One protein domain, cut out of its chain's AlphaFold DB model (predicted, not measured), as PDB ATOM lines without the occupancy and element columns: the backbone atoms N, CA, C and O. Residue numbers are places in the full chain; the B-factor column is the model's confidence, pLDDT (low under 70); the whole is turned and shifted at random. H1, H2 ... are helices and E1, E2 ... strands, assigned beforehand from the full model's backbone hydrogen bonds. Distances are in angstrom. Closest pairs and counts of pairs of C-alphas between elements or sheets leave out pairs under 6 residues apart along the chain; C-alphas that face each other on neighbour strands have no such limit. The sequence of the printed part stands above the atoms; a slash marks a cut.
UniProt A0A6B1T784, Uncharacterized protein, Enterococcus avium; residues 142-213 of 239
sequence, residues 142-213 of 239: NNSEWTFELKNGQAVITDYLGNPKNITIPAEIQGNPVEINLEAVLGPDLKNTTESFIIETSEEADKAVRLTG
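What this domain is: This is residues 142 to 213 of the 239 residues of an uncharacterized protein of Enterococcus avium (UniProt A0A6B1T784). A strongly twisted four-strand sheet forms one wall of the domain, and a separate two-strand ribbon, E3 beside E5, makes another, with the short helix H1 at the sheet and H2 between H1 and the ribbon along the chain. H2 lies toward one end of the longest dimension, and the loop around Glu 204 makes the other end. The 72 printed residues include six named strands and two named helices, in the order E1 E2 E3 E4 H1 H2 E5 E6. The larger sheet, E1 E2 E4 E6, is mixed; E3 and E5 are parallel; the class is mixed, helices and strands. The whole is compact, with a radius of gyration of the C-alphas of 11.5 A and spans of 32 by 23 by 22 A.

How they stand to each other: E1, residues 146 to 151, and E2, residues 154 to 160, form an antiparallel hairpin, with N 149 and O 156 2.8 A apart. E4, residues 176 to 181, is parallel to E2, with N 157 and O 179 2.9 A apart. The edge strand E6, residues 210 to 212, is parallel to E4, with N 212 and O 180 2.8 A apart. H1, residues 182 to 186, is on this sheet at a height of 6.4 A, only just over none of its strands, with 2 C-alphas falling on E2 and 2 on E4; the closest C-alphas of H1 and E2, Val 185 and Asp 159, are 5.4 A apart. H2, residues 189 to 192, is not on the sheet and meets H1 only through their link. E3, residues 166 to 169, is parallel to E5, residues 196 to 199, with N 169 and O 198 2.9 A apart. E3 and E4 are only just apart, at 8.3 A. In H1 the O i to N i+4 pair is within hydrogen-bond range; H2 is too short for such a pair, but its O i to N i+3 pair is within range.

Where its parts are: E1 begins at C-alpha 146 (35.476, 23.654, -28.608) and is 15.4 A long. E2 is 16.8 A long, E4 16.3 A, E5 10.4 A, E3 10.0 A and E6 6.6 A; H1 is 5.3 A and H2 5.2 A. E6 ends at C-alpha 212 (23.078, 33.680, -32.901).

The domain as a whole: The two C-alphas farthest apart, those of Asn 192 and Glu 204, are 32.8 A apart. The printed part has no cut and no long link. The mean pLDDT of the printed part is 91.0, and residue 142 is under 70.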
ATOM      1  N   ASN A 142      33.795  17.106 -27.626       64.75
ATOM      2  CA  ASN A 142      34.923  18.025 -27.699       64.75
ATOM      3  C   ASN A 142      35.662  17.924 -29.039       64.75
ATOM      4  O   ASN A 142      35.989  16.850 -29.538       64.75
ATOM      5  N   ASN A 143      35.950  19.089 -29.611       70.81
ATOM      6  CA  ASN A 143      37.154  19.312 -30.400       70.81
ATOM      7  C   ASN A 143      38.198  19.962 -29.464       70.81
ATOM      8  O   ASN A 143      37.850  20.368 -28.356       70.81
ATOM      9  N   SER A 144      39.465  20.080 -29.866       80.12
ATOM     10  CA  SER A 144      40.577  20.447 -28.961       80.12
ATOM     11  C   SER A 144      40.406  21.762 -28.183       80.12
ATOM     12  O   SER A 144      41.004  21.909 -27.122       80.12
ATOM     13  N   GLU A 145      39.604  22.696 -28.697       93.31
ATOM     14  CA  GLU A 145      39.286  23.984 -28.059       93.31
ATOM     15  C   GLU A 145      37.774  24.240 -27.895       93.31
ATOM     16  O   GLU A 145      37.388  25.238 -27.294       93.31
ATOM     17  N   TRP A 146      36.908  23.374 -28.434       95.44
ATOM     18  CA  TRP A 146      35.476  23.654 -28.608       95.44
ATOM     19  C   TRP A 146      34.613  22.539 -28.030       95.44
ATOM     20  O   TRP A 146      34.700  21.394 -28.475       95.44
ATOM     21  N   THR A 147      33.726  22.890 -27.102       95.62
ATOM     22  CA  THR A 147      32.693  21.986 -26.584       95.62
ATOM     23  C   THR A 147      31.396  22.223 -27.350       95.62
ATOM     24  O   THR A 147      30.999  23.373 -27.551       95.62
ATOM     25  N   PHE A 148      30.734  21.160 -27.805       95.44
ATOM     26  CA  PHE A 148      29.542  21.267 -28.648       95.44
ATOM     27  C   PHE A 148      28.553  20.111 -28.457       95.44
ATOM     28  O   PHE A 148      28.883  19.032 -27.970       95.44
ATOM     29  N   GLU A 149      27.316  20.338 -28.888       95.94
ATOM     30  CA  GLU A 149      26.222  19.371 -28.896       95.94
ATOM     31  C   GLU A 149      25.688  19.205 -30.327       95.94
ATOM     32  O   GLU A 149      25.336  20.185 -30.983       95.94
ATOM     33  N   LEU A 150      25.593  17.966 -30.823       95.56
ATOM     34  CA  LEU A 150      25.015  17.694 -32.144       95.56
ATOM     35  C   LEU A 150      23.484  17.770 -32.084       95.56
ATOM     36  O   LEU A 150      22.836  16.941 -31.445       95.56
ATOM     37  N   LYS A 151      22.899  18.756 -32.769       93.81
ATOM     38  CA  LYS A 151      21.446  18.986 -32.838       93.81
ATOM     39  C   LYS A 151      21.044  19.295 -34.273       93.81
ATOM     40  O   LYS A 151      21.633  20.162 -34.903       93.81
ATOM     41  N   ASN A 152      20.018  18.616 -34.790       90.25
ATOM     42  CA  ASN A 152      19.446  18.881 -36.119       90.25
ATOM     43  C   ASN A 152      20.491  18.926 -37.263       90.25
ATOM     44  O   ASN A 152      20.409  19.787 -38.137       90.25
ATOM     45  N   GLY A 153      21.497  18.041 -37.234       91.00
ATOM     46  CA  GLY A 153      22.582  18.003 -38.229       91.00
ATOM     47  C   GLY A 153      23.594  19.153 -38.138       91.00
ATOM     48  O   GLY A 153      24.279  19.435 -39.115       91.00
ATOM     49  N   GLN A 154      23.658  19.852 -37.002       93.31
ATOM     50  CA  GLN A 154      24.567  20.973 -36.753       93.31
ATOM     51  C   GLN A 154      25.350  20.757 -35.457       93.31
ATOM     52  O   GLN A 154      24.825  20.206 -34.484       93.31
ATOM     53  N   ALA A 155      26.595  21.227 -35.436       95.69
ATOM     54  CA  ALA A 155      27.416  21.288 -34.236       95.69
ATOM     55  C   ALA A 155      27.103  22.586 -33.478       95.69
ATOM     56  O   ALA A 155      27.600  23.655 -33.831       95.69
ATOM     57  N   VAL A 156      26.250  22.502 -32.454       96.81
ATOM     58  CA  VAL A 156      25.882  23.653 -31.622       96.81
ATOM     59  C   VAL A 156      26.944  23.834 -30.545       96.81
ATOM     60  O   VAL A 156      26.995  23.055 -29.596       96.81
ATOM     61  N   ILE A 157      27.806  24.838 -30.688       96.69
ATOM     62  CA  ILE A 157      28.868  25.130 -29.718       96.69
ATOM     63  C   ILE A 157      28.249  25.620 -28.403       96.69
ATOM     64  O   ILE A 157      27.382  26.499 -28.398       96.69
ATOM     65  N   THR A 158      28.720  25.057 -27.290       95.88
ATOM     66  CA  THR A 158      28.242  25.331 -25.928       95.88
ATOM     67  C   THR A 158      29.296  25.952 -25.015       95.88
ATOM     68  O   THR A 158      28.912  26.687 -24.110       95.88
ATOM     69  N   ASP A 159      30.590  25.710 -25.252       95.56
ATOM     70  CA  ASP A 159      31.694  26.274 -24.458       95.56
ATOM     71  C   ASP A 159      32.993  26.395 -25.284       95.56
ATOM     72  O   ASP A 159      33.165  25.690 -26.288       95.56
ATOM     73  N   TYR A 160      33.914  27.266 -24.859       95.31
ATOM     74  CA  TYR A 160      35.220  27.487 -25.490       95.31
ATOM     75  C   TYR A 160      36.356  27.381 -24.470       95.31
ATOM     76  O   TYR A 160      36.399  28.100 -23.476       95.31
ATOM     77  N   LEU A 161      37.306  26.490 -24.753       93.81
ATOM     78  CA  LEU A 161      38.430  26.137 -23.879       93.81
ATOM     79  C   LEU A 161      39.796  26.508 -24.492       93.81
ATOM     80  O   LEU A 161      40.838  26.136 -23.951       93.81
ATOM     81  N   GLY A 162      39.791  27.197 -25.638       92.81
ATOM     82  CA  GLY A 162      40.986  27.618 -26.369       92.81
ATOM     83  C   GLY A 162      41.583  28.947 -25.901       92.81
ATOM     84  O   GLY A 162      41.399  29.386 -24.767       92.81
ATOM     85  N   ASN A 163      42.328  29.609 -26.789       93.44
ATOM     86  CA  ASN A 163      42.991  30.884 -26.503       93.44
ATOM     87  C   ASN A 163      42.068  32.115 -26.708       93.44
ATOM     88  O   ASN A 163      41.907  32.571 -27.844       93.44
ATOM     89  N   PRO A 164      41.566  32.779 -25.643       92.50
ATOM     90  CA  PRO A 164      40.607  33.885 -25.770       92.50
ATOM     91  C   PRO A 164      41.153  35.145 -26.465       92.50
ATOM     92  O   PRO A 164      40.371  36.029 -26.823       92.50
ATOM     93  N   LYS A 165      42.474  35.253 -26.683       92.44
ATOM     94  CA  LYS A 165      43.084  36.333 -27.481       92.44
ATOM     95  C   LYS A 165      42.870  36.168 -28.987       92.44
ATOM     96  O   LYS A 165      42.750  37.174 -29.679       92.44
ATOM     97  N   ASN A 166      42.876  34.939 -29.504       92.19
ATOM     98  CA  ASN A 166      42.892  34.653 -30.941       92.19
ATOM     99  C   ASN A 166      41.916  33.515 -31.235       92.19
ATOM    100  O   ASN A 166      42.287  32.347 -31.168       92.19
ATOM    101  N   ILE A 167      40.671  33.877 -31.536       92.56
ATOM    102  CA  ILE A 167      39.562  32.930 -31.640       92.56
ATOM    103  C   ILE A 167      39.208  32.730 -33.116       92.56
ATOM    104  O   ILE A 167      38.812  33.683 -33.789       92.56
ATOM    105  N   THR A 168      39.304  31.490 -33.596       94.06
ATOM    106  CA  THR A 168      38.838  31.077 -34.928       94.06
ATOM    107  C   THR A 168      37.675  30.109 -34.769       94.06
ATOM    108  O   THR A 168      37.866  28.984 -34.309       94.06
ATOM    109  N   ILE A 169      36.466  30.537 -35.136       93.94
ATOM    110  CA  ILE A 169      35.289  29.662 -35.166       93.94
ATOM    111  C   ILE A 169      35.360  28.812 -36.445       93.94
ATOM    112  O   ILE A 169      35.382  29.401 -37.533       93.94
ATOM    113  N   PRO A 170      35.392  27.470 -36.341       93.94
ATOM    114  CA  PRO A 170      35.505  26.597 -37.501       93.94
ATOM    115  C   PRO A 170      34.215  26.561 -38.326       93.94
ATOM    116  O   PRO A 170      33.125  26.796 -37.801       93.94
ATOM    117  N   ALA A 171      34.328  26.235 -39.617       93.62
ATOM    118  CA  ALA A 171      33.166  26.138 -40.507       93.62
ATOM    119  C   ALA A 171      32.304  24.899 -40.198       93.62
ATOM    120  O   ALA A 171      31.074  24.972 -40.118       93.62
ATOM    121  N   GLU A 172      32.972  23.766 -39.976       93.88
ATOM    122  CA  GLU A 172      32.374  22.477 -39.637       93.88
ATOM    123  C   GLU A 172      33.067  21.871 -38.409       93.88
ATOM    124  O   GLU A 172      34.275  22.021 -38.219       93.88
ATOM    125  N   ILE A 173      32.328  21.109 -37.602       93.62
ATOM    126  CA  ILE A 173      32.890  20.221 -36.578       93.62
ATOM    127  C   ILE A 173      32.325  18.818 -36.814       93.62
ATOM    128  O   ILE A 173      31.116  18.641 -36.951       93.62
ATOM    129  N   GLN A 174      33.205  17.814 -36.909       91.44
ATOM    130  CA  GLN A 174      32.847  16.429 -37.269       91.44
ATOM    131  C   GLN A 174      31.977  16.330 -38.548       91.44
ATOM    132  O   GLN A 174      31.045  15.533 -38.610       91.44
ATOM    133  N   GLY A 175      32.241  17.166 -39.561       90.94
ATOM    134  CA  GLY A 175      31.478  17.185 -40.820       90.94
ATOM    135  C   GLY A 175      30.073  17.803 -40.729       90.94
ATOM    136  O   GLY A 175      29.291  17.680 -41.668       90.94
ATOM    137  N   ASN A 176      29.723  18.424 -39.596       93.44
ATOM    138  CA  ASN A 176      28.448  19.110 -39.384       93.44
ATOM    139  C   ASN A 176      28.697  20.631 -39.331       93.44
ATOM    140  O   ASN A 176      29.618  21.052 -38.623       93.44
ATOM    141  N   PRO A 177      27.895  21.471 -40.014       95.88
ATOM    142  CA  PRO A 177      28.039  22.925 -39.947       95.88
ATOM    143  C   PRO A 177      27.797  23.462 -38.532       95.88
ATOM    144  O   PRO A 177      26.983  22.932 -37.770       95.88
ATOM    145  N   VAL A 178      28.516  24.527 -38.180       96.00
ATOM    146  CA  VAL A 178      28.516  25.095 -36.825       96.00
ATOM    147  C   VAL A 178      27.352  26.064 -36.599       96.00
ATOM    148  O   VAL A 178      27.118  26.969 -37.400       96.00
ATOM    149  N   GLU A 179      26.674  25.941 -35.454       95.62
ATOM    150  CA  GLU A 179      25.847  27.005 -34.864       95.62
ATOM    151  C   GLU A 179      26.464  27.454 -33.530       95.62
ATOM    152  O   GLU A 179      26.918  26.634 -32.735       95.62
ATOM    153  N   ILE A 180      26.484  28.760 -33.265       94.88
ATOM    154  CA  ILE A 180      27.038  29.319 -32.025       94.88
ATOM    155  C   ILE A 180      26.251  30.547 -31.567       94.88
ATOM    156  O   ILE A 180      25.867  31.404 -32.367       94.88
ATOM    157  N   ASN A 181      26.032  30.662 -30.256       94.62
ATOM    158  CA  ASN A 181      25.571  31.895 -29.625       94.62
ATOM    159  C   ASN A 181      26.789  32.686 -29.130       94.62
ATOM    160  O   ASN A 181      27.382  32.347 -28.104       94.62
ATOM    161  N   LEU A 182      27.167  33.736 -29.864       92.12
ATOM    162  CA  LEU A 182      28.400  34.491 -29.600       92.12
ATOM    163  C   LEU A 182      28.382  35.204 -28.242       92.12
ATOM    164  O   LEU A 182      29.429  35.360 -27.622       92.12
ATOM    165  N   GLU A 183      27.209  35.623 -27.766       90.56
ATOM    166  CA  GLU A 183      27.069  36.261 -26.455       90.56
ATOM    167  C   GLU A 183      27.184  35.247 -25.312       90.56
ATOM    168  O   GLU A 183      27.831  35.537 -24.309       90.56
ATOM    169  N   ALA A 184      26.569  34.071 -25.462       93.12
ATOM    170  CA  ALA A 184      26.542  33.055 -24.415       93.12
ATOM    171  C   ALA A 184      27.884  32.322 -24.264       93.12
ATOM    172  O   ALA A 184      28.313  32.096 -23.138       93.12
ATOM    173  N   VAL A 185      28.537  31.978 -25.381       93.81
ATOM    174  CA  VAL A 185      29.787  31.196 -25.383       93.81
ATOM    175  C   VAL A 185      31.017  32.091 -25.223       93.81
ATOM    176  O   VAL A 185      31.907  31.784 -24.444       93.81
ATOM    177  N   LEU A 186      31.078  33.208 -25.956       93.00
ATOM    178  CA  LEU A 186      32.297  34.021 -26.100       93.00
ATOM    179  C   LEU A 186      32.135  35.463 -25.584       93.00
ATOM    180  O   LEU A 186      33.050  36.284 -25.679       93.00
ATOM    181  N   GLY A 187      30.962  35.810 -25.046       89.62
ATOM    182  CA  GLY A 187      30.602  37.179 -24.680       89.62
ATOM    183  C   GLY A 187      31.536  37.882 -23.683       89.62
ATOM    184  O   GLY A 187      31.668  39.103 -23.800       89.62
ATOM    185  N   PRO A 188      32.171  37.200 -22.707       88.12
ATOM    186  CA  PRO A 188      33.189  37.807 -21.849       88.12
ATOM    187  C   PRO A 188      34.490  38.127 -22.599       88.12
ATOM    188  O   PRO A 188      35.005  39.239 -22.470       88.12
ATOM    189  N   ASP A 189      34.998  37.202 -23.412       90.50
ATOM    190  CA  ASP A 189      36.302  37.340 -24.069       90.50
ATOM    191  C   ASP A 189      36.274  38.343 -25.216       90.50
ATOM    192  O   ASP A 189      37.111  39.247 -25.259       90.50
ATOM    193  N   LEU A 190      35.233  38.294 -26.050       88.06
ATOM    194  CA  LEU A 190      35.025  39.224 -27.167       88.06
ATOM    195  C   LEU A 190      34.883  40.694 -26.724       88.06
ATOM    196  O   LEU A 190      34.961  41.600 -27.554       88.06
ATOM    197  N   LYS A 191      34.659  40.946 -25.426       85.44
ATOM    198  CA  LYS A 191      34.602  42.291 -24.826       85.44
ATOM    199  C   LYS A 191      35.929  42.748 -24.217       85.44
ATOM    200  O   LYS A 191      36.184  43.950 -24.210       85.44
ATOM    201  N   ASN A 192      36.722  41.829 -23.662       86.38
ATOM    202  CA  ASN A 192      37.812  42.159 -22.732       86.38
ATOM    203  C   ASN A 192      39.187  41.598 -23.133       86.38
ATOM    204  O   ASN A 192      40.203  42.181 -22.758       86.38
ATOM    205  N   THR A 193      39.222  40.482 -23.866       89.88
ATOM    206  CA  THR A 193      40.417  39.637 -24.040       89.88
ATOM    207  C   THR A 193      40.816  39.455 -25.505       89.88
ATOM    208  O   THR A 193      42.004  39.351 -25.807       89.88
ATOM    209  N   THR A 194      39.844  39.410 -26.421       91.06
ATOM    210  CA  THR A 194      40.085  39.041 -27.820       91.06
ATOM    211  C   THR A 194      40.766  40.154 -28.619       91.06
ATOM    212  O   THR A 194      40.274  41.277 -28.725       91.06
ATOM    213  N   GLU A 195      41.908  39.811 -29.214       90.69
ATOM    214  CA  GLU A 195      42.724  40.654 -30.092       90.69
ATOM    215  C   GLU A 195      42.442  40.354 -31.571       90.69
ATOM    216  O   GLU A 195      42.451  41.270 -32.395       90.69
ATOM    217  N   SER A 196      42.139  39.091 -31.896       87.25
ATOM    218  CA  SER A 196      41.738  38.628 -33.228       87.25
ATOM    219  C   SER A 196      40.548  37.668 -33.151       87.25
ATOM    220  O   SER A 196      40.524  36.757 -32.323       87.25
ATOM    221  N   PHE A 197      39.571  37.869 -34.037       89.69
ATOM    222  CA  PHE A 197      38.359  37.060 -34.148       89.69
ATOM    223  C   PHE A 197      38.097  36.724 -35.618       89.69
ATOM    224  O   PHE A 197      37.919  37.623 -36.445       89.69
ATOM    225  N   ILE A 198      38.083  35.432 -35.934       90.44
ATOM    226  CA  ILE A 198      37.916  34.884 -37.281       90.44
ATOM    227  C   ILE A 198      36.744  33.899 -37.270       90.44
ATOM    228  O   ILE A 198      36.515  33.180 -36.298       90.44
ATOM    229  N   ILE A 199      36.003  33.866 -38.373       92.56
ATOM    230  CA  ILE A 199      34.989  32.853 -38.658       92.56
ATOM    231  C   ILE A 199      35.374  32.243 -39.999       92.56
ATOM    232  O   ILE A 199      35.521  32.975 -40.981       92.56
ATOM    233  N   GLU A 200      35.574  30.932 -40.033       92.06
ATOM    234  CA  GLU A 200      35.848  30.214 -41.272       92.06
ATOM    235  C   GLU A 200      34.607  30.176 -42.174       92.06
ATOM    236  O   GLU A 200      33.463  30.120 -41.719       92.06
ATOM    237  N   THR A 201      34.835  30.201 -43.484       88.06
ATOM    238  CA  THR A 201      33.781  30.118 -44.498       88.06
ATOM    239  C   THR A 201      33.799  28.746 -45.155       88.06
ATOM    240  O   THR A 201      34.823  28.373 -45.724       88.06
ATOM    241  N   SER A 202      32.668  28.038 -45.150       87.12
ATOM    242  CA  SER A 202      32.481  26.904 -46.062       87.12
ATOM    243  C   SER A 202      32.285  27.398 -47.502       87.12
ATOM    244  O   SER A 202      31.785  28.504 -47.723       87.12
ATOM    245  N   GLU A 203      32.670  26.572 -48.477       85.00
ATOM    246  CA  GLU A 203      32.346  26.777 -49.896       85.00
ATOM    247  C   GLU A 203      30.857  26.486 -50.180       85.00
ATOM    248  O   GLU A 203      30.267  27.050 -51.104       85.00
ATOM    249  N   GLU A 204      30.230  25.645 -49.350       86.38
ATOM    250  CA  GLU A 204      28.815  25.275 -49.418       86.38
ATOM    251  C   GLU A 204      27.969  26.263 -48.594       86.38
ATOM    252  O   GLU A 204      28.113  26.384 -47.374       86.38
ATOM    253  N   ALA A 205      27.079  27.007 -49.257       80.94
ATOM    254  CA  ALA A 205      26.341  28.117 -48.639       80.94
ATOM    255  C   ALA A 205      25.322  27.673 -47.569       80.94
ATOM    256  O   ALA A 205      25.014  28.431 -46.651       80.94
ATOM    257  N   ASP A 206      24.815  26.446 -47.670       83.12
ATOM    258  CA  ASP A 206      23.970  25.772 -46.680       83.12
ATOM    259  C   ASP A 206      24.752  25.286 -45.447       83.12
ATOM    260  O   ASP A 206      24.153  25.049 -44.397       83.12
ATOM    261  N   LYS A 207      26.088  25.238 -45.534       87.69
ATOM    262  CA  LYS A 207      27.003  24.936 -44.426       87.69
ATOM    263  C   LYS A 207      27.671  26.171 -43.805       87.69
ATOM    264  O   LYS A 207      28.629  26.045 -43.044       87.69
ATOM    265  N   ALA A 208      27.206  27.378 -44.124       89.19
ATOM    266  CA  ALA A 208      27.740  28.601 -43.531       89.19
ATOM    267  C   ALA A 208      27.496  28.657 -42.007       89.19
ATOM    268  O   ALA A 208      26.401  28.348 -41.536       89.19
ATOM    269  N   VAL A 209      28.501  29.110 -41.244       93.44
ATOM    270  CA  VAL A 209      28.441  29.203 -39.772       93.44
ATOM    271  C   VAL A 209      27.249  30.052 -39.318       93.44
ATOM    272  O   VAL A 209      27.119  31.230 -39.668       93.44
ATOM    273  N   ARG A 210      26.380  29.462 -38.494       93.69
ATOM    274  CA  ARG A 210      25.139  30.075 -38.016       93.69
ATOM    275  C   ARG A 210      25.384  30.829 -36.710       93.69
ATOM    276  O   ARG A 210      25.494  30.246 -35.635       93.69
ATOM    277  N   LEU A 211      25.466  32.154 -36.806       92.75
ATOM    278  CA  LEU A 211      25.692  33.040 -35.661       92.75
ATOM    279  C   LEU A 211      24.364  33.463 -35.020       92.75
ATOM    280  O   LEU A 211      23.456  33.935 -35.706       92.75
ATOM    281  N   THR A 212      24.269  33.340 -33.698       91.38
ATOM    282  CA  THR A 212      23.078  33.680 -32.901       91.38
ATOM    283  C   THR A 212      23.448  34.472 -31.633       91.38
ATOM    284  O   THR A 212      24.628  34.691 -31.345       91.38
ATOM    285  N   GLY A 213      22.441  34.909 -30.866       84.19
ATOM    286  CA  GLY A 213      22.615  35.735 -29.661       84.19
ATOM    287  C   GLY A 213      22.629  37.240 -29.944       84.19
ATOM    288  O   GLY A 213      22.269  37.679 -31.039       84.19
TER     289      GLY A 213